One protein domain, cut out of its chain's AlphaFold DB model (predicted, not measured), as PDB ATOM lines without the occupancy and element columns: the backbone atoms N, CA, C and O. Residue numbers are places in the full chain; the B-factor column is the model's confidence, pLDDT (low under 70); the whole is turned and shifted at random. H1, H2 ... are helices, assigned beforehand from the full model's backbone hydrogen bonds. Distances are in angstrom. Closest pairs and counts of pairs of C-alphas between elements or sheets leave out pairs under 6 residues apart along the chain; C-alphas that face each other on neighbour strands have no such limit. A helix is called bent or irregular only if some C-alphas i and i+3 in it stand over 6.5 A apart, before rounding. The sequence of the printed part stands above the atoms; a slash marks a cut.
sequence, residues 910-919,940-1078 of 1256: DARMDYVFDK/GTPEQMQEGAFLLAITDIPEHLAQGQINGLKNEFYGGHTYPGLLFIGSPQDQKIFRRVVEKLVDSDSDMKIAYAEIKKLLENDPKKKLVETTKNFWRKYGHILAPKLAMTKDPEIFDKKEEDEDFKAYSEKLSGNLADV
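AT A GLANCE: This is residues 910 to 919 and 940 to 1078 of the 1256 residues of an uncharacterized protein of Candidatus Gracilibacteria bacterium CG12_big_fil_rev_8_21_14_0_65_38_15 (UniProt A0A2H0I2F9). This is a compact cluster of helices built round H2 and the short H5, with H6, H7 and H8a folding back and forth round one side of H2. H8 then turns sharply, and its arm H8b leads past the first residues of H2 to H9 and H10, where H10 crosses H6; H4 packs on H5, and H1 lies loosely along H2 and H8a. Residues 1020 to 1025, of which 1020 and 1021 belong to H7, stick out just before H8a. The printed part has 149 residues with ten named helices, H1 to H10 in order, and no named strand: an all helix domain. The radius of gyration of the C-alphas is 14.5 A, and the C-alphas span 38 by 38 by 30 A.

HOW THE PARTS SIT: Begin with H1, residues 910 to 919, close but not clearly touching H2, residues 942 to 954: their closest C-alphas, of Met 913 and Gly 948, are 7.5 A apart. H3, residues 957 to 960, is close but not clearly touching H4, residues 963 to 974, with the C-alphas of Pro 958 and Ile 966 closest at 6.7 A. H5, residues 981 to 984, touches four helices, among them H2, with the C-alphas of Ala 949 and Gly 981 closest at 4.9 A, and residues 969 to 973 of H4, with those of Lys 970 and Leu 982 closest at 5.4 A. H6, residues 988 to 1002, is the hub, touching five helices. Among them is H2, touched through its residues 953 to 954 at a steep tilt of 54 degrees, opposite ways; the C-alphas of Ala 953 and Gln 991 are closest at 5.5 A. H6 forms a helical hairpin with H7, residues 1006 to 1021, at a shallow tilt of 25 degrees, the C-alphas of Val 1002 and Lys 1009 closest at 5.1 A. H8, residues 1026 to 1047, was assigned as one helix by its hydrogen bonds but is bent, with C-alphas 1037 and 1040 7.7 A apart; its arms H8a, up to 1037, and H8b, from 1040, are about perpendicular at 81 degrees. H7 and H8a form a second helical hairpin, the C-alphas of Leu 1018 and Leu 1027 closest at 5.9 A. H8a touches H2 at a shallow tilt of 29 degrees, opposite ways, with the C-alphas of Leu 951 and Thr 1031 closest at 6.5 A. H8b and H9, residues 1053 to 1057, only just touch, with 3 pairs of C-alphas within 8 A, and only at the corner; those of Lys 1045 and Glu 1053 are closest at 6.3 A. Residues 1063 to 1067 of H10, residues 1062 to 1076, touch H6 at a steep tilt of 62 degrees, the C-alphas of Ile 993 and Asp 1063 closest at 6.1 A. Every O i to N i+4 pair is within hydrogen-bond range in H1, H6, H8a, H9 and H10, against 7 of 9 in H2, 6 of 8 in H4, 11 of 12 in H7 and 2 of 4 in H8b; H3 and H5 are too short for such a pair.

IN THESE COORDINATES: Find C-alpha 910 at (56.771, 21.344, -55.000), where H1 begins. H2 is only just irregular, C-alphas 945 and 948 being 7.0 A apart. From C-alpha 988 at (31.577, 8.375, -55.134) H6 runs 20.9 A, and H7 then runs 22.5 A. H10 runs 20.8 A to C-alpha 1076 at (43.154, -4.786, -40.580).

THE WHOLE: The two C-alphas farthest apart, of Ala 911 and Glu 1060, are 41.2 A apart. Residues 920 to 939 are not printed, and C-alphas 919 and 940 are 20.6 A apart across this cut. Of the links printed whole, H4 to H5 is short and the others are tight. Mean pLDDT of the printed part is 83.5; look under 70 at residues 942, 974 to 976, 1021 to 1025, 1049 to 1050 and 1075 to 1078.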
ATOM      1  N   ASP A 910      57.784  20.392 -54.533       87.38
ATOM      2  CA  ASP A 910      56.771  21.344 -55.000       87.38
ATOM      3  C   ASP A 910      56.693  21.378 -56.530       87.38
ATOM      4  O   ASP A 910      55.601  21.397 -57.086       87.38
ATOM      5  N   ALA A 911      57.839  21.292 -57.218       89.56
ATOM      6  CA  ALA A 911      57.885  21.217 -58.677       89.56
ATOM      7  C   ALA A 911      57.267  19.910 -59.202       89.56
ATOM      8  O   ALA A 911      56.535  19.928 -60.190       89.56
ATOM      9  N   ARG A 912      57.512  18.783 -58.515       91.94
ATOM     10  CA  ARG A 912      56.885  17.491 -58.841       91.94
ATOM     11  C   ARG A 912      55.367  17.547 -58.651       91.94
ATOM     12  O   ARG A 912      54.635  17.096 -59.528       91.94
ATOM     13  N   MET A 913      54.890  18.133 -57.552       91.25
ATOM     14  CA  MET A 913      53.455  18.319 -57.311       91.25
ATOM     15  C   MET A 913      52.823  19.302 -58.299       91.25
ATOM     16  O   MET A 913      51.752  19.026 -58.830       91.25
ATOM     17  N   ASP A 914      53.493  20.410 -58.622       90.94
ATOM     18  CA  ASP A 914      53.034  21.356 -59.644       90.94
ATOM     19  C   ASP A 914      52.886  20.692 -61.016       90.94
ATOM     20  O   ASP A 914      51.905  20.955 -61.715       90.94
ATOM     21  N   TYR A 915      53.790  19.774 -61.373       93.50
ATOM     22  CA  TYR A 915      53.648  18.959 -62.575       93.50
ATOM     23  C   TYR A 915      52.421  18.036 -62.503       93.50
ATOM     24  O   TYR A 915      51.627  18.024 -63.443       93.50
ATOM     25  N   VAL A 916      52.201  17.322 -61.388       92.31
ATOM     26  CA  VAL A 916      50.983  16.505 -61.185       92.31
ATOM     27  C   VAL A 916      49.724  17.349 -61.417       92.31
ATOM     28  O   VAL A 916      48.826  16.939 -62.157       92.31
ATOM     29  N   PHE A 917      49.675  18.554 -60.845       88.75
ATOM     30  CA  PHE A 917      48.538  19.459 -61.006       88.75
ATOM     31  C   PHE A 917      48.362  19.957 -62.433       88.75
ATOM     32  O   PHE A 917      47.227  20.002 -62.908       88.75
ATOM     33  N   ASP A 918      49.442  20.310 -63.133       88.69
ATOM     34  CA  ASP A 918      49.369  20.694 -64.546       88.69
ATOM     35  C   ASP A 918      48.753  19.566 -65.385       88.69
ATOM     36  O   ASP A 918      47.846  19.804 -66.189       88.69
ATOM     37  N   LYS A 919      49.146  18.312 -65.122       90.94
ATOM     38  CA  LYS A 919      48.591  17.138 -65.812       90.94
ATOM     39  C   LYS A 919      47.123  16.903 -65.498       90.94
ATOM     40  O   LYS A 919      46.335  16.705 -66.425       90.94
ATOM     41  N   GLY A 940      58.994  14.310 -48.224       74.12
ATOM     42  CA  GLY A 940      58.688  15.707 -47.904       74.12
ATOM     43  C   GLY A 940      57.967  15.822 -46.563       74.12
ATOM     44  O   GLY A 940      57.867  14.831 -45.834       74.12
ATOM     45  N   THR A 941      57.449  17.010 -46.232       74.69
ATOM     46  CA  THR A 941      56.606  17.134 -45.034       74.69
ATOM     47  C   THR A 941      55.280  16.383 -45.233       74.69
ATOM     48  O   THR A 941      54.848  16.162 -46.368       74.69
ATOM     49  N   PRO A 942      54.591  15.987 -44.155       68.56
ATOM     50  CA  PRO A 942      53.341  15.221 -44.243       68.56
ATOM     51  C   PRO A 942      52.270  15.936 -45.044       68.56
ATOM     52  O   PRO A 942      51.540  15.310 -45.807       68.56
ATOM     53  N   GLU A 943      52.201  17.255 -44.886       79.19
ATOM     54  CA  GLU A 943      51.263  18.109 -45.594       79.19
ATOM     55  C   GLU A 943      51.529  18.056 -47.103       79.19
ATOM     56  O   GLU A 943      50.593  17.885 -47.880       79.19
ATOM     57  N   GLN A 944      52.797  18.134 -47.523       83.12
ATOM     58  CA  GLN A 944      53.183  18.060 -48.939       83.12
ATOM     59  C   GLN A 944      52.899  16.676 -49.534       83.12
ATOM     60  O   GLN A 944      52.434  16.553 -50.664       83.12
ATOM     61  N   MET A 945      53.138  15.620 -48.761       80.44
ATOM     62  CA  MET A 945      52.990  14.239 -49.222       80.44
ATOM     63  C   MET A 945      51.522  13.796 -49.326       80.44
ATOM     64  O   MET A 945      51.161  13.026 -50.221       80.44
ATOM     65  N   GLN A 946      50.663  14.317 -48.444       85.19
ATOM     66  CA  GLN A 946      49.218  14.077 -48.459       85.19
ATOM     67  C   GLN A 946      48.469  14.906 -49.509       85.19
ATOM     68  O   GLN A 946      47.336  14.557 -49.842       85.19
ATOM     69  N   GLU A 947      49.079  15.964 -50.057       90.62
ATOM     70  CA  GLU A 947      48.419  16.907 -50.968       90.62
ATOM     71  C   GLU A 947      47.749  16.191 -52.151       90.62
ATOM     72  O   GLU A 947      46.553  16.358 -52.387       90.62
ATOM     73  N   GLY A 948      48.470  15.310 -52.851       90.56
ATOM     74  CA  GLY A 948      47.899  14.566 -53.979       90.56
ATOM     75  C   GLY A 948      46.734  13.650 -53.588       90.56
ATOM     76  O   GLY A 948      45.728  13.603 -54.292       90.56
ATOM     77  N   ALA A 949      46.832  12.964 -52.445       91.75
ATOM     78  CA  ALA A 949      45.769  12.095 -51.939       91.75
ATOM     79  C   ALA A 949      44.520  12.889 -51.522       91.75
ATOM     80  O   ALA A 949      43.397  12.464 -51.798       91.75
ATOM     81  N   PHE A 950      44.710  14.054 -50.895       92.75
ATOM     82  CA  PHE A 950      43.624  14.959 -50.534       92.75
ATOM     83  C   PHE A 950      42.906  15.490 -51.774       92.75
ATOM     84  O   PHE A 950      41.679  15.424 -51.844       92.75
ATOM     85  N   LEU A 951      43.652  15.960 -52.783       92.88
ATOM     86  CA  LEU A 951      43.047  16.427 -54.029       92.88
ATOM     87  C   LEU A 951      42.240  15.320 -54.705       92.88
ATOM     88  O   LEU A 951      41.112  15.572 -55.117       92.88
ATOM     89  N   LEU A 952      42.768  14.097 -54.787       93.00
ATOM     90  CA  LEU A 952      42.022  12.978 -55.364       93.00
ATOM     91  C   LEU A 952      40.715  12.703 -54.601       93.00
ATOM     92  O   LEU A 952      39.700  12.440 -55.234       93.00
ATOM     93  N   ALA A 953      40.711  12.785 -53.268       93.12
ATOM     94  CA  ALA A 953      39.523  12.509 -52.456       93.12
ATOM     95  C   ALA A 953      38.468  13.637 -52.484       93.12
ATOM     96  O   ALA A 953      37.273  13.379 -52.322       93.12
ATOM     97  N   ILE A 954      38.894  14.889 -52.682       92.31
ATOM     98  CA  ILE A 954      38.001  16.056 -52.733       92.31
ATOM     99  C   ILE A 954      37.472  16.328 -54.139       92.31
ATOM    100  O   ILE A 954      36.316  16.718 -54.282       92.31
ATOM    101  N   THR A 955      38.290  16.129 -55.169       89.12
ATOM    102  CA  THR A 955      37.927  16.428 -56.561       89.12
ATOM    103  C   THR A 955      37.213  15.255 -57.236       89.12
ATOM    104  O   THR A 955      37.001  14.205 -56.635       89.12
ATOM    105  N   ASP A 956      36.812  15.445 -58.490       83.19
ATOM    106  CA  ASP A 956      36.180  14.452 -59.363       83.19
ATOM    107  C   ASP A 956      37.192  13.595 -60.147       83.19
ATOM    108  O   ASP A 956      36.797  12.673 -60.856       83.19
ATOM    109  N   ILE A 957      38.504  13.830 -59.996       87.19
ATOM    110  CA  ILE A 957      39.562  13.119 -60.739       87.19
ATOM    111  C   ILE A 957      39.386  11.589 -60.724       87.19
ATOM    112  O   ILE A 957      39.488  10.987 -61.800       87.19
ATOM    113  N   PRO A 958      39.102  10.918 -59.585       87.12
ATOM    114  CA  PRO A 958      38.958   9.464 -59.588       87.12
ATOM    115  C   PRO A 958      37.794   8.958 -60.446       87.12
ATOM    116  O   PRO A 958      37.869   7.841 -60.947       87.12
ATOM    117  N   GLU A 959      36.758   9.769 -60.689       79.06
ATOM    118  CA  GLU A 959      35.642   9.404 -61.576       79.06
ATOM    119  C   GLU A 959      36.091   9.256 -63.042       79.06
ATOM    120  O   GLU A 959      35.461   8.544 -63.831       79.06
ATOM    121  N   HIS A 960      37.223   9.869 -63.400       77.75
ATOM    122  CA  HIS A 960      37.813   9.803 -64.735       77.75
ATOM    123  C   HIS A 960      38.891   8.717 -64.878       77.75
ATOM    124  O   HIS A 960      39.247   8.355 -66.004       77.75
ATOM    125  N   LEU A 961      39.393   8.154 -63.777       79.75
ATOM    126  CA  LEU A 961      40.420   7.109 -63.796       79.75
ATOM    127  C   LEU A 961      39.834   5.736 -64.158       79.75
ATOM    128  O   LEU A 961      38.646   5.458 -63.991       79.75
ATOM    129  N   ALA A 962      40.644   4.839 -64.721       76.31
ATOM    130  CA  ALA A 962      40.240   3.441 -64.864       76.31
ATOM    131  C   ALA A 962      40.277   2.725 -63.504       76.31
ATOM    132  O   ALA A 962      41.129   3.027 -62.671       76.31
ATOM    133  N   GLN A 963      39.423   1.714 -63.299       75.44
ATOM    134  CA  GLN A 963      39.372   0.985 -62.023       75.44
ATOM    135  C   GLN A 963      40.730   0.385 -61.629       75.44
ATOM    136  O   GLN A 963      41.094   0.411 -60.459       75.44
ATOM    137  N   GLY A 964      41.514  -0.098 -62.600       75.38
ATOM    138  CA  GLY A 964      42.877  -0.577 -62.352       75.38
ATOM    139  C   GLY A 964      43.810   0.509 -61.799       75.38
ATOM    140  O   GLY A 964      44.624   0.219 -60.929       75.38
ATOM    141  N   GLN A 965      43.652   1.766 -62.228       84.12
ATOM    142  CA  GLN A 965      44.416   2.901 -61.699       84.12
ATOM    143  C   GLN A 965      43.938   3.312 -60.305       84.12
ATOM    144  O   GLN A 965      44.769   3.597 -59.451       84.12
ATOM    145  N   ILE A 966      42.622   3.304 -60.057       86.69
ATOM    146  CA  ILE A 966      42.050   3.556 -58.722       86.69
ATOM    147  C   ILE A 966      42.552   2.500 -57.737       86.69
ATOM    148  O   ILE A 966      43.040   2.839 -56.666       86.69
ATOM    149  N   ASN A 967      42.493   1.223 -58.119       82.75
ATOM    150  CA  ASN A 967      43.017   0.127 -57.309       82.75
ATOM    151  C   ASN A 967      44.530   0.262 -57.111       82.75
ATOM    152  O   ASN A 967      45.007   0.054 -56.005       82.75
ATOM    153  N   GLY A 968      45.268   0.668 -58.150       83.56
ATOM    154  CA  GLY A 968      46.686   1.001 -58.052       83.56
ATOM    155  C   GLY A 968      46.950   2.061 -56.986       83.56
ATOM    156  O   GLY A 968      47.712   1.795 -56.073       83.56
ATOM    157  N   LEU A 969      46.262   3.205 -57.039       88.12
ATOM    158  CA  LEU A 969      46.367   4.285 -56.047       88.12
ATOM    159  C   LEU A 969      45.949   3.851 -54.635       88.12
ATOM    160  O   LEU A 969      46.584   4.243 -53.663       88.12
ATOM    161  N   LYS A 970      44.906   3.024 -54.502       84.88
ATOM    162  CA  LYS A 970      44.542   2.414 -53.216       84.88
ATOM    163  C   LYS A 970      45.653   1.500 -52.700       84.88
ATOM    164  O   LYS A 970      45.921   1.496 -51.508       84.88
ATOM    165  N   ASN A 971      46.316   0.753 -53.579       79.75
ATOM    166  CA  ASN A 971      47.424  -0.119 -53.198       79.75
ATOM    167  C   ASN A 971      48.638   0.658 -52.693       79.75
ATOM    168  O   ASN A 971      49.357   0.142 -51.849       79.75
ATOM    169  N   GLU A 972      48.823   1.903 -53.126       79.31
ATOM    170  CA  GLU A 972      49.861   2.790 -52.584       79.31
ATOM    171  C   GLU A 972      49.621   3.053 -51.086       79.31
ATOM    172  O   GLU A 972      50.575   3.073 -50.309       79.31
ATOM    173  N   PHE A 973      48.356   3.129 -50.643       77.44
ATOM    174  CA  PHE A 973      48.021   3.196 -49.213       77.44
ATOM    175  C   PHE A 973      48.528   1.974 -48.440       77.44
ATOM    176  O   PHE A 973      49.092   2.119 -47.356       77.44
ATOM    177  N   TYR A 974      48.356   0.776 -49.003       67.75
ATOM    178  CA  TYR A 974      48.819  -0.476 -48.395       67.75
ATOM    179  C   TYR A 974      50.328  -0.711 -48.557       67.75
ATOM    180  O   TYR A 974      50.889  -1.528 -47.834       67.75
ATOM    181  N   GLY A 975      50.974  -0.023 -49.501       62.81
ATOM    182  CA  GLY A 975      52.369  -0.228 -49.893       62.81
ATOM    183  C   GLY A 975      53.372   0.769 -49.312       62.81
ATOM    184  O   GLY A 975      54.510   0.786 -49.770       62.81
ATOM    185  N   GLY A 976      52.981   1.622 -48.359       59.94
ATOM    186  CA  GLY A 976      53.910   2.592 -47.760       59.94
ATOM    187  C   GLY A 976      53.363   4.009 -47.576       59.94
ATOM    188  O   GLY A 976      53.944   4.821 -46.856       59.94
ATOM    189  N   HIS A 977      52.274   4.358 -48.265       72.56
ATOM    190  CA  HIS A 977      51.820   5.743 -48.428       72.56
ATOM    191  C   HIS A 977      50.468   5.961 -47.755       72.56
ATOM    192  O   HIS A 977      49.438   6.126 -48.404       72.56
ATOM    193  N   THR A 978      50.484   5.958 -46.426       71.06
ATOM    194  CA  THR A 978      49.322   5.856 -45.525       71.06
ATOM    195  C   THR A 978      48.437   7.106 -45.441       71.06
ATOM    196  O   THR A 978      47.980   7.514 -44.376       71.06
ATOM    197  N   TYR A 979      48.175   7.736 -46.581       82.38
ATOM    198  CA  TYR A 979      47.412   8.968 -46.706       82.38
ATOM    199  C   TYR A 979      45.912   8.653 -46.771       82.38
ATOM    200  O   TYR A 979      45.467   8.079 -47.770       82.38
ATOM    201  N   PRO A 980      45.106   9.042 -45.760       83.75
ATOM    202  CA  PRO A 980      43.714   8.611 -45.642       83.75
ATOM    203  C   PRO A 980      42.881   8.822 -46.905       83.75
ATOM    204  O   PRO A 980      42.112   7.941 -47.272       83.75
ATOM    205  N   GLY A 981      43.090   9.936 -47.620       89.38
ATOM    206  CA  GLY A 981      42.380  10.252 -48.864       89.38
ATOM    207  C   GLY A 981      42.406   9.125 -49.905       89.38
ATOM    208  O   GLY A 981      41.394   8.893 -50.563       89.38
ATOM    209  N   LEU A 982      43.491   8.345 -49.991       89.44
ATOM    210  CA  LEU A 982      43.606   7.219 -50.930       89.44
ATOM    211  C   LEU A 982      42.611   6.083 -50.650       89.44
ATOM    212  O   LEU A 982      42.257   5.348 -51.567       89.44
ATOM    213  N   LEU A 983      42.101   5.932 -49.426       87.75
ATOM    214  CA  LEU A 983      41.053   4.944 -49.144       87.75
ATOM    215  C   LEU A 983      39.665   5.398 -49.601       87.75
ATOM    216  O   LEU A 983      38.780   4.561 -49.805       87.75
ATOM    217  N   PHE A 984      39.472   6.706 -49.778       91.38
ATOM    218  CA  PHE A 984      38.171   7.291 -50.090       91.38
ATOM    219  C   PHE A 984      37.977   7.606 -51.577       91.38
ATOM    220  O   PHE A 984      36.894   8.019 -51.967       91.38
ATOM    221  N   ILE A 985      38.967   7.343 -52.435       90.62
ATOM    222  CA  ILE A 985      38.842   7.533 -53.896       90.62
ATOM    223  C   ILE A 985      38.151   6.362 -54.608       90.62
ATOM    224  O   ILE A 985      37.885   6.445 -55.804       90.62
ATOM    225  N   GLY A 986      37.883   5.264 -53.891       81.50
ATOM    226  CA  GLY A 986      37.387   4.009 -54.461       81.50
ATOM    227  C   GLY A 986      35.963   4.072 -55.015       81.50
ATOM    228  O   GLY A 986      35.632   3.284 -55.898       81.50
ATOM    229  N   SER A 987      35.129   4.986 -54.510       82.44
ATOM    230  CA  SER A 987      33.758   5.182 -54.985       82.44
ATOM    231  C   SER A 987      33.238   6.599 -54.700       82.44
ATOM    232  O   SER A 987      33.745   7.258 -53.785       82.44
ATOM    233  N   PRO A 988      32.192   7.072 -55.408       82.00
ATOM    234  CA  PRO A 988      31.577   8.375 -55.134       82.00
ATOM    235  C   PRO A 988      31.043   8.506 -53.701       82.00
ATOM    236  O   PRO A 988      31.141   9.570 -53.087       82.00
ATOM    237  N   GLN A 989      30.499   7.421 -53.140       83.81
ATOM    238  CA  GLN A 989      29.996   7.413 -51.766       83.81
ATOM    239  C   GLN A 989      31.129   7.586 -50.745       83.81
ATOM    240  O   GLN A 989      30.962   8.307 -49.763       83.81
ATOM    241  N   ASP A 990      32.289   6.983 -50.998       86.94
ATOM    242  CA  ASP A 990      33.455   7.141 -50.132       86.94
ATOM    243  C   ASP A 990      33.993   8.572 -50.179       86.94
ATOM    244  O   ASP A 990      34.204   9.190 -49.136       86.94
ATOM    245  N   GLN A 991      34.109   9.153 -51.375       89.88
ATOM    246  CA  GLN A 991      34.490  10.559 -51.521       89.88
ATOM    247  C   GLN A 991      33.492  11.477 -50.810       89.88
ATOM    248  O   GLN A 991      33.884  12.448 -50.169       89.88
ATOM    249  N   LYS A 992      32.192  11.157 -50.851       90.50
ATOM    250  CA  LYS A 992      31.159  11.907 -50.124       90.50
ATOM    251  C   LYS A 992      31.336  11.826 -48.605       90.50
ATOM    252  O   LYS A 992      31.091  12.822 -47.928       90.50
ATOM    253  N   ILE A 993      31.737  10.678 -48.054       92.62
ATOM    254  CA  ILE A 993      32.084  10.560 -46.627       92.62
ATOM    255  C   ILE A 993      33.283  11.464 -46.323       92.62
ATOM    256  O   ILE A 993      33.186  12.320 -45.447       92.62
ATOM    257  N   PHE A 994      34.359  11.362 -47.106       94.50
ATOM    258  CA  PHE A 994      35.561  12.182 -46.929       94.50
ATOM    259  C   PHE A 994      35.260  13.688 -46.981       94.50
ATOM    260  O   PHE A 994      35.646  14.438 -46.088       94.50
ATOM    261  N   ARG A 995      34.500  14.140 -47.987       94.06
ATOM    262  CA  ARG A 995      34.104  15.548 -48.155       94.06
ATOM    263  C   ARG A 995      33.250  16.063 -46.994       94.06
ATOM    264  O   ARG A 995      33.425  17.215 -46.604       94.06
ATOM    265  N   ARG A 996      32.346  15.240 -46.442       94.31
ATOM    266  CA  ARG A 996      31.519  15.603 -45.272       94.31
ATOM    267  C   ARG A 996      32.343  15.712 -43.996       94.31
ATOM    268  O   ARG A 996      32.139  16.637 -43.221       94.31
ATOM    269  N   VAL A 997      33.303  14.813 -43.804       94.62
ATOM    270  CA  VAL A 997      34.254  14.877 -42.686       94.62
ATOM    271  C   VAL A 997      35.078  16.156 -42.776       94.62
ATOM    272  O   VAL A 997      35.139  16.899 -41.803       94.62
ATOM    273  N   VAL A 998      35.639  16.471 -43.949       94.75
ATOM    274  CA  VAL A 998      36.374  17.727 -44.153       94.75
ATOM    275  C   VAL A 998      35.474  18.936 -43.894       94.75
ATOM    276  O   VAL A 998      35.896  19.827 -43.167       94.75
ATOM    277  N   GLU A 999      34.228  18.945 -44.386       93.38
ATOM    278  CA  GLU A 999      33.257  20.020 -44.114       93.38
ATOM    279  C   GLU A 999      33.080  20.274 -42.605       93.38
ATOM    280  O   GLU A 999      33.133  21.416 -42.156       93.38
ATOM    281  N   LYS A1000      32.966  19.211 -41.805       92.31
ATOM    282  CA  LYS A1000      32.826  19.321 -40.346       92.31
ATOM    283  C   LYS A1000      34.114  19.756 -39.651       92.31
ATOM    284  O   LYS A1000      34.063  20.493 -38.672       92.31
ATOM    285  N   LEU A1001      35.275  19.320 -40.137       89.62
ATOM    286  CA  LEU A1001      36.560  19.720 -39.556       89.62
ATOM    287  C   LEU A1001      36.867  21.198 -39.821       89.62
ATOM    288  O   LEU A1001      37.451  21.863 -38.959       89.62
ATOM    289  N   VAL A1002      36.449  21.724 -40.980       91.31
ATOM    290  CA  VAL A1002      36.650  23.140 -41.312       91.31
ATOM    291  C   VAL A1002      35.693  24.071 -40.573       91.31
ATOM    292  O   VAL A1002      36.017  25.242 -40.417       91.31
ATOM    293  N   ASP A1003      34.557  23.575 -40.071       82.94
ATOM    294  CA  ASP A1003      33.553  24.389 -39.367       82.94
ATOM    295  C   ASP A1003      34.087  25.078 -38.103       82.94
ATOM    296  O   ASP A1003      33.516  26.074 -37.655       82.94
ATOM    297  N   SER A1004      35.188  24.565 -37.551       70.12
ATOM    298  CA  SER A1004      35.878  25.138 -36.393       70.12
ATOM    299  C   SER A1004      36.641  26.443 -36.684       70.12
ATOM    300  O   SER A1004      36.965  27.162 -35.742       70.12
ATOM    301  N   ASP A1005      36.885  26.785 -37.957       83.56
ATOM    302  CA  ASP A1005      37.604  27.991 -38.390       83.56
ATOM    303  C   ASP A1005      36.820  28.716 -39.500       83.56
ATOM    304  O   ASP A1005      36.550  28.164 -40.571       83.56
ATOM    305  N   SER A1006      36.443  29.975 -39.259       83.94
ATOM    306  CA  SER A1006      35.604  30.743 -40.186       83.94
ATOM    307  C   SER A1006      36.250  30.974 -41.554       83.94
ATOM    308  O   SER A1006      35.557  30.910 -42.572       83.94
ATOM    309  N   ASP A1007      37.560  31.216 -41.599       89.12
ATOM    310  CA  ASP A1007      38.288  31.521 -42.834       89.12
ATOM    311  C   ASP A1007      38.511  30.259 -43.671       89.12
ATOM    312  O   ASP A1007      38.443  30.290 -44.907       89.12
ATOM    313  N   MET A1008      38.755  29.130 -43.010       92.25
ATOM    314  CA  MET A1008      38.858  27.821 -43.644       92.25
ATOM    315  C   MET A1008      37.494  27.349 -44.166       92.25
ATOM    316  O   MET A1008      37.401  26.897 -45.310       92.25
ATOM    317  N   LYS A1009      36.417  27.531 -43.391       91.69
ATOM    318  CA  LYS A1009      35.037  27.236 -43.808       91.69
ATOM    319  C   LYS A1009      34.632  28.015 -45.059       91.69
ATOM    320  O   LYS A1009      34.077  27.432 -45.991       91.69
ATOM    321  N   ILE A1010      34.928  29.318 -45.112       91.44
ATOM    322  CA  ILE A1010      34.645  30.158 -46.289       91.44
ATOM    323  C   ILE A1010      35.409  29.648 -47.516       91.44
ATOM    324  O   ILE A1010      34.819  29.516 -48.589       91.44
ATOM    325  N   ALA A1011      36.696  29.322 -47.363       91.38
ATOM    326  CA  ALA A1011      37.513  28.813 -48.461       91.38
ATOM    327  C   ALA A1011      37.030  27.438 -48.965       91.38
ATOM    328  O   ALA A1011      36.963  27.205 -50.170       91.38
ATOM    329  N   TYR A1012      36.622  26.538 -48.064       93.12
ATOM    330  CA  TYR A1012      36.075  25.233 -48.445       93.12
ATOM    331  C   TYR A1012      34.694  25.343 -49.114       93.12
ATOM    332  O   TYR A1012      34.383  24.593 -50.041       93.12
ATOM    333  N   ALA A1013      33.872  26.319 -48.717       89.38
ATOM    334  CA  ALA A1013      32.588  26.579 -49.366       89.38
ATOM    335  C   ALA A1013      32.739  26.958 -50.855       89.38
ATOM    336  O   ALA A1013      31.839  26.681 -51.650       89.38
ATOM    337  N   GLU A1014      33.869  27.551 -51.259       90.12
ATOM    338  CA  GLU A1014      34.184  27.793 -52.673       90.12
ATOM    339  C   GLU A1014      34.403  26.480 -53.438       90.12
ATOM    340  O   GLU A1014      33.837  26.299 -54.516       90.12
ATOM    341  N   ILE A1015      35.134  25.526 -52.851       90.69
ATOM    342  CA  ILE A1015      35.320  24.179 -53.417       90.69
ATOM    343  C   ILE A1015      33.965  23.485 -53.581       90.69
ATOM    344  O   ILE A1015      33.671  22.957 -54.654       90.69
ATOM    345  N   LYS A1016      33.102  23.537 -52.558       87.75
ATOM    346  CA  LYS A1016      31.753  22.949 -52.603       87.75
ATOM    347  C   LYS A1016      30.899  23.549 -53.721       87.75
ATOM    348  O   LYS A1016      30.287  22.814 -54.491       87.75
ATOM    349  N   LYS A1017      30.919  24.878 -53.870       85.94
ATOM    350  CA  LYS A1017      30.234  25.556 -54.981       85.94
ATOM    351  C   LYS A1017      30.747  25.092 -56.340       85.94
ATOM    352  O   LYS A1017      29.932  24.925 -57.241       85.94
ATOM    353  N   LEU A1018      32.058  24.903 -56.500       84.62
ATOM    354  CA  LEU A1018      32.648  24.438 -57.757       84.62
ATOM    355  C   LEU A1018      32.293  22.977 -58.057       84.62
ATOM    356  O   LEU A1018      31.980  22.674 -59.204       84.62
ATOM    357  N   LEU A1019      32.254  22.109 -57.039       80.81
ATOM    358  CA  LEU A1019      31.777  20.725 -57.162       80.81
ATOM    359  C   LEU A1019      30.313  20.646 -57.631       80.81
ATOM    360  O   LEU A1019      29.954  19.732 -58.366       80.81
ATOM    361  N   GLU A1020      29.468  21.591 -57.210       73.88
ATOM    362  CA  GLU A1020      28.044  21.630 -57.573       73.88
ATOM    363  C   GLU A1020      27.769  22.317 -58.924       73.88
ATOM    364  O   GLU A1020      26.780  21.985 -59.578       73.88
ATOM    365  N   ASN A1021      28.605  23.280 -59.348       64.38
ATOM    366  CA  ASN A1021      28.228  24.250 -60.388       64.38
ATOM    367  C   ASN A1021      29.177  24.396 -61.594       64.38
ATOM    368  O   ASN A1021      28.790  25.100 -62.529       64.38
ATOM    369  N   ASP A1022      30.386  23.815 -61.633       55.44
ATOM    370  CA  ASP A1022      31.354  24.150 -62.699       55.44
ATOM    371  C   ASP A1022      31.943  22.930 -63.440       55.44
ATOM    372  O   ASP A1022      32.570  22.077 -62.814       55.44
ATOM    373  N   PRO A1023      31.839  22.852 -64.786       51.12
ATOM    374  CA  PRO A1023      32.490  21.804 -65.563       51.12
ATOM    375  C   PRO A1023      33.993  22.011 -65.870       51.12
ATOM    376  O   PRO A1023      34.543  21.167 -66.584       51.12
ATOM    377  N   LYS A1024      34.696  23.107 -65.492       51.50
ATOM    378  CA  LYS A1024      36.085  23.335 -65.999       51.50
ATOM    379  C   LYS A1024      37.098  24.025 -65.047       51.50
ATOM    380  O   LYS A1024      36.915  25.149 -64.600       51.50
ATOM    381  N   LYS A1025      38.289  23.404 -64.932       56.41
ATOM    382  CA  LYS A1025      39.629  23.909 -64.509       56.41
ATOM    383  C   LYS A1025      39.829  24.513 -63.112       56.41
ATOM    384  O   LYS A1025      40.934  24.393 -62.596       56.41
ATOM    385  N   LYS A1026      38.850  25.192 -62.513       73.44
ATOM    386  CA  LYS A1026      39.091  25.899 -61.241       73.44
ATOM    387  C   LYS A1026      39.119  24.974 -60.032       73.44
ATOM    388  O   LYS A1026      39.839  25.269 -59.096       73.44
ATOM    389  N   LEU A1027      38.405  23.848 -60.060       84.50
ATOM    390  CA  LEU A1027      38.276  22.966 -58.898       84.50
ATOM    391  C   LEU A1027      39.625  22.443 -58.379       84.50
ATOM    392  O   LEU A1027      39.910  22.570 -57.190       84.50
ATOM    393  N   VAL A1028      40.467  21.893 -59.259       86.38
ATOM    394  CA  VAL A1028      41.797  21.374 -58.892       86.38
ATOM    395  C   VAL A1028      42.679  22.500 -58.343       86.38
ATOM    396  O   VAL A1028      43.289  22.341 -57.291       86.38
ATOM    397  N   GLU A1029      42.682  23.665 -58.997       87.94
ATOM    398  CA  GLU A1029      43.467  24.835 -58.580       87.94
ATOM    399  C   GLU A1029      42.990  25.425 -57.240       87.94
ATOM    400  O   GLU A1029      43.796  25.699 -56.353       87.94
ATOM    401  N   THR A1030      41.680  25.580 -57.043       89.56
ATOM    402  CA  THR A1030      41.094  26.055 -55.780       89.56
ATOM    403  C   THR A1030      41.375  25.064 -54.650       89.56
ATOM    404  O   THR A1030      41.753  25.481 -53.558       89.56
ATOM    405  N   THR A1031      41.275  23.755 -54.911       91.38
ATOM    406  CA  THR A1031      41.569  22.706 -53.919       91.38
ATOM    407  C   THR A1031      43.052  22.679 -53.544       91.38
ATOM    408  O   THR A1031      43.381  22.594 -52.363       91.38
ATOM    409  N   LYS A1032      43.954  22.828 -54.523       91.38
ATOM    410  CA  LYS A1032      45.398  22.996 -54.303       91.38
ATOM    411  C   LYS A1032      45.687  24.198 -53.406       91.38
ATOM    412  O   LYS A1032      46.369  24.069 -52.394       91.38
ATOM    413  N   ASN A1033      45.142  25.366 -53.743       92.62
ATOM    414  CA  ASN A1033      45.376  26.591 -52.976       92.62
ATOM    415  C   ASN A1033      44.803  26.499 -51.555       92.62
ATOM    416  O   ASN A1033      45.438  26.955 -50.602       92.62
ATOM    417  N   PHE A1034      43.648  25.852 -51.399       94.81
ATOM    418  CA  PHE A1034      43.085  25.527 -50.095       94.81
ATOM    419  C   PHE A1034      44.026  24.637 -49.275       94.81
ATOM    420  O   PHE A1034      44.344  24.977 -48.135       94.81
ATOM    421  N   TRP A1035      44.523  23.540 -49.854       93.81
ATOM    422  CA  TRP A1035      45.420  22.623 -49.153       93.81
ATOM    423  C   TRP A1035      46.757  23.274 -48.799       93.81
ATOM    424  O   TRP A1035      47.214  23.165 -47.668       93.81
ATOM    425  N   ARG A1036      47.368  24.035 -49.712       91.81
ATOM    426  CA  ARG A1036      48.616  24.756 -49.417       91.81
ATOM    427  C   ARG A1036      48.464  25.759 -48.276       91.81
ATOM    428  O   ARG A1036      49.413  25.976 -47.530       91.81
ATOM    429  N   LYS A1037      47.276  26.354 -48.116       93.31
ATOM    430  CA  LYS A1037      46.996  27.299 -47.030       93.31
ATOM    431  C   LYS A1037      46.663  26.603 -45.705       93.31
ATOM    432  O   LYS A1037      47.196  27.007 -44.676       93.31
ATOM    433  N   TYR A1038      45.814  25.571 -45.713       92.69
ATOM    434  CA  TYR A1038      45.233  24.978 -44.493       92.69
ATOM    435  C   TYR A1038      45.627  23.514 -44.228       92.69
ATOM    436  O   TYR A1038      45.241  22.941 -43.212       92.69
ATOM    437  N   GLY A1039      46.421  22.892 -45.100       87.75
ATOM    438  CA  GLY A1039      46.829  21.486 -45.002       87.75
ATOM    439  C   GLY A1039      47.587  21.165 -43.714       87.75
ATOM    440  O   GLY A1039      47.388  20.099 -43.147       87.75
ATOM    441  N   HIS A1040      48.356  22.115 -43.176       85.62
ATOM    442  CA  HIS A1040      49.031  21.980 -41.879       85.62
ATOM    443  C   HIS A1040      48.074  21.864 -40.678       85.62
ATOM    444  O   HIS A1040      48.461  21.332 -39.642       85.62
ATOM    445  N   ILE A1041      46.824  22.322 -40.816       85.12
ATOM    446  CA  ILE A1041      45.762  22.181 -39.805       85.12
ATOM    447  C   ILE A1041      44.966  20.892 -40.048       85.12
ATOM    448  O   ILE A1041      44.641  20.165 -39.111       85.12
ATOM    449  N   LEU A1042      44.648  20.593 -41.312       86.81
ATOM    450  CA  LEU A1042      43.769  19.479 -41.677       86.81
ATOM    451  C   LEU A1042      44.464  18.117 -41.716       86.81
ATOM    452  O   LEU A1042      43.857  17.128 -41.311       86.81
ATOM    453  N   ALA A1043      45.710  18.036 -42.186       84.31
ATOM    454  CA  ALA A1043      46.429  16.768 -42.291       84.31
ATOM    455  C   ALA A1043      46.547  16.038 -40.933       84.31
ATOM    456  O   ALA A1043      46.268  14.836 -40.893       84.31
ATOM    457  N   PRO A1044      46.851  16.717 -39.802       78.62
ATOM    458  CA  PRO A1044      46.824  16.092 -38.477       78.62
ATOM    459  C   PRO A1044      45.450  15.531 -38.075       78.62
ATOM    460  O   PRO A1044      45.389  14.410 -37.568       78.62
ATOM    461  N   LYS A1045      44.364  16.277 -38.341       84.19
ATOM    462  CA  LYS A1045      42.971  15.884 -38.043       84.19
ATOM    463  C   LYS A1045      42.540  14.656 -38.834       84.19
ATOM    464  O   LYS A1045      41.995  13.706 -38.281       84.19
ATOM    465  N   LEU A1046      42.817  14.663 -40.138       85.69
ATOM    466  CA  LEU A1046      42.470  13.572 -41.051       85.69
ATOM    467  C   LEU A1046      43.230  12.283 -40.726       85.69
ATOM    468  O   LEU A1046      42.694  11.193 -40.933       85.69
ATOM    469  N   ALA A1047      44.452  12.405 -40.202       77.38
ATOM    470  CA  ALA A1047      45.247  11.277 -39.743       77.38
ATOM    471  C   ALA A1047      44.811  10.734 -38.370       77.38
ATOM    472  O   ALA A1047      45.233   9.647 -38.017       77.38
ATOM    473  N   MET A1048      43.984  11.429 -37.583       77.12
ATOM    474  CA  MET A1048      43.487  11.007 -36.256       77.12
ATOM    475  C   MET A1048      44.546  10.833 -35.147       77.12
ATOM    476  O   MET A1048      44.195  10.914 -33.978       77.12
ATOM    477  N   THR A1049      45.820  10.595 -35.469       66.06
ATOM    478  CA  THR A1049      46.884  10.289 -34.492       66.06
ATOM    479  C   THR A1049      47.406  11.533 -33.778       66.06
ATOM    480  O   THR A1049      47.574  11.527 -32.563       66.06
ATOM    481  N   LYS A1050      47.666  12.610 -34.529       69.12
ATOM    482  CA  LYS A1050      48.153  13.879 -33.968       69.12
ATOM    483  C   LYS A1050      47.036  14.741 -33.411       69.12
ATOM    484  O   LYS A1050      47.262  15.441 -32.435       69.12
ATOM    485  N   ASP A1051      45.883  14.698 -34.062       76.62
ATOM    486  CA  ASP A1051      44.680  15.384 -33.633       76.62
ATOM    487  C   ASP A1051      43.493  14.411 -33.719       76.62
ATOM    488  O   ASP A1051      43.011  14.109 -34.817       76.62
ATOM    489  N   PRO A1052      43.039  13.887 -32.570       78.00
ATOM    490  CA  PRO A1052      42.039  12.836 -32.495       78.00
ATOM    491  C   PRO A1052      40.604  13.370 -32.548       78.00
ATOM    492  O   PRO A1052      39.698  12.662 -32.119       78.00
ATOM    493  N   GLU A1053      40.349  14.577 -33.069       83.06
ATOM    494  CA  GLU A1053      38.995  15.147 -33.148       83.06
ATOM    495  C   GLU A1053      37.974  14.192 -33.800       83.06
ATOM    496  O   GLU A1053      36.879  13.999 -33.264       83.06
ATOM    497  N   ILE A1054      38.337  13.536 -34.911       85.94
ATOM    498  CA  ILE A1054      37.475  12.534 -35.563       85.94
ATOM    499  C   ILE A1054      37.235  11.342 -34.626       85.94
ATOM    500  O   ILE A1054      36.106  10.881 -34.483       85.94
ATOM    501  N   PHE A1055      38.288  10.847 -33.971       82.44
ATOM    502  CA  PHE A1055      38.202   9.713 -33.049       82.44
ATOM    503  C   PHE A1055      37.328  10.031 -31.824       82.44
ATOM    504  O   PHE A1055      36.576   9.178 -31.355       82.44
ATOM    505  N   ASP A1056      37.406  11.257 -31.314       81.50
ATOM    506  CA  ASP A1056      36.608  11.720 -30.184       81.50
ATOM    507  C   ASP A1056      35.120  11.750 -30.536       81.50
ATOM    508  O   ASP A1056      34.294  11.203 -29.806       81.50
ATOM    509  N   LYS A1057      34.786  12.309 -31.699       84.88
ATOM    510  CA  LYS A1057      33.400  12.556 -32.108       84.88
ATOM    511  C   LYS A1057      32.750  11.397 -32.871       84.88
ATOM    512  O   LYS A1057      31.565  11.472 -33.173       84.88
ATOM    513  N   LYS A1058      33.473  10.308 -33.156       86.31
ATOM    514  CA  LYS A1058      32.946   9.166 -33.933       86.31
ATOM    515  C   LYS A1058      31.720   8.482 -33.316       86.31
ATOM    516  O   LYS A1058      30.939   7.891 -34.039       86.31
ATOM    517  N   GLU A1059      31.553   8.539 -31.994       84.75
ATOM    518  CA  GLU A1059      30.376   7.959 -31.318       84.75
ATOM    519  C   GLU A1059      29.157   8.898 -31.362       84.75
ATOM    520  O   GLU A1059      28.036   8.479 -31.094       84.75
ATOM    521  N   GLU A1060      29.377  10.175 -31.680       86.69
ATOM    522  CA  GLU A1060      28.359  11.231 -31.689       86.69
ATOM    523  C   GLU A1060      27.927  11.601 -33.117       86.69
ATOM    524  O   GLU A1060      26.830  12.120 -33.319       86.69
ATOM    525  N   ASP A1061      28.782  11.339 -34.111       90.00
ATOM    526  CA  ASP A1061      28.594  11.743 -35.499       90.00
ATOM    527  C   ASP A1061      28.847  10.583 -36.477       90.00
ATOM    528  O   ASP A1061      29.964  10.079 -36.606       90.00
ATOM    529  N   GLU A1062      27.806  10.208 -37.224       89.75
ATOM    530  CA  GLU A1062      27.831   9.087 -38.176       89.75
ATOM    531  C   GLU A1062      28.849   9.255 -39.321       89.75
ATOM    532  O   GLU A1062      29.376   8.262 -39.821       89.75
ATOM    533  N   ASP A1063      29.178  10.482 -39.747       91.69
ATOM    534  CA  ASP A1063      30.182  10.674 -40.805       91.69
ATOM    535  C   ASP A1063      31.601  10.457 -40.255       91.69
ATOM    536  O   ASP A1063      32.430   9.834 -40.923       91.69
ATOM    537  N   PHE A1064      31.879  10.919 -39.028       92.50
ATOM    538  CA  PHE A1064      33.142  10.616 -38.344       92.50
ATOM    539  C   PHE A1064      33.257   9.130 -37.992       92.50
ATOM    540  O   PHE A1064      34.343   8.560 -38.131       92.50
ATOM    541  N   LYS A1065      32.144   8.484 -37.624       90.62
ATOM    542  CA  LYS A1065      32.062   7.030 -37.447       90.62
ATOM    543  C   LYS A1065      32.442   6.283 -38.715       90.62
ATOM    544  O   LYS A1065      33.407   5.525 -38.705       90.62
ATOM    545  N   ALA A1066      31.756   6.567 -39.822       89.75
ATOM    546  CA  ALA A1066      31.992   5.907 -41.101       89.75
ATOM    547  C   ALA A1066      33.430   6.115 -41.605       89.75
ATOM    548  O   ALA A1066      34.039   5.204 -42.168       89.75
ATOM    549  N   TYR A1067      34.002   7.302 -41.380       91.94
ATOM    550  CA  TYR A1067      35.399   7.583 -41.700       91.94
ATOM    551  C   TYR A1067      36.366   6.745 -40.858       91.94
ATOM    552  O   TYR A1067      37.265   6.106 -41.411       91.94
ATOM    553  N   SER A1068      36.161   6.715 -39.535       87.25
ATOM    554  CA  SER A1068      36.981   5.931 -38.609       87.25
ATOM    555  C   SER A1068      36.891   4.437 -38.914       87.25
ATOM    556  O   SER A1068      37.923   3.783 -38.992       87.25
ATOM    557  N   GLU A1069      35.690   3.894 -39.117       86.31
ATOM    558  CA  GLU A1069      35.475   2.473 -39.412       86.31
ATOM    559  C   GLU A1069      36.111   2.067 -40.741       86.31
ATOM    560  O   GLU A1069      36.753   1.018 -40.823       86.31
ATOM    561  N   LYS A1070      36.004   2.910 -41.779       86.38
ATOM    562  CA  LYS A1070      36.642   2.627 -43.068       86.38
ATOM    563  C   LYS A1070      38.162   2.622 -42.947       86.38
ATOM    564  O   LYS A1070      38.795   1.736 -43.521       86.38
ATOM    565  N   LEU A1071      38.750   3.558 -42.200       80.75
ATOM    566  CA  LEU A1071      40.180   3.509 -41.895       80.75
ATOM    567  C   LEU A1071      40.520   2.219 -41.139       80.75
ATOM    568  O   LEU A1071      41.309   1.429 -41.640       80.75
ATOM    569  N   SER A1072      39.876   1.951 -40.001       73.88
ATOM    570  CA  SER A1072      40.127   0.769 -39.165       73.88
ATOM    571  C   SER A1072      40.024  -0.558 -39.926       73.88
ATOM    572  O   SER A1072      40.926  -1.387 -39.827       73.88
ATOM    573  N   GLY A1073      38.963  -0.751 -40.715       70.81
ATOM    574  CA  GLY A1073      38.733  -1.986 -41.468       70.81
ATOM    575  C   GLY A1073      39.807  -2.244 -42.522       70.81
ATOM    576  O   GLY A1073      40.400  -3.314 -42.550       70.81
ATOM    577  N   ASN A1074      40.149  -1.236 -43.331       70.38
ATOM    578  CA  ASN A1074      41.181  -1.396 -44.364       70.38
ATOM    579  C   ASN A1074      42.580  -1.589 -43.760       70.38
ATOM    580  O   ASN A1074      43.440  -2.224 -44.363       70.38
ATOM    581  N   LEU A1075      42.818  -1.061 -42.561       65.69
ATOM    582  CA  LEU A1075      44.072  -1.264 -41.846       65.69
ATOM    583  C   LEU A1075      44.215  -2.683 -41.285       65.69
ATOM    584  O   LEU A1075      45.344  -3.125 -41.060       65.69
ATOM    585  N   ALA A1076      43.114  -3.391 -41.019       58.44
ATOM    586  CA  ALA A1076      43.154  -4.786 -40.580       58.44
ATOM    587  C   ALA A1076      43.685  -5.708 -41.693       58.44
ATOM    588  O   ALA A1076      44.417  -6.650 -41.404       58.44
ATOM    589  N   ASP A1077      43.420  -5.354 -42.952       53.59
ATOM    590  CA  ASP A1077      43.734  -6.161 -44.138       53.59
ATOM    591  C   ASP A1077      45.158  -5.984 -44.689       53.59
ATOM    592  O   ASP A1077      45.568  -6.726 -45.585       53.59
ATOM    593  N   VAL A1078      45.947  -5.020 -44.194       57.94
ATOM    594  CA  VAL A1078      47.360  -4.907 -44.609       57.94
ATOM    595  C   VAL A1078      48.034  -6.247 -44.253       57.94
ATOM    596  O   VAL A1078      47.827  -6.783 -43.178       57.94
TER     597      VAL A1078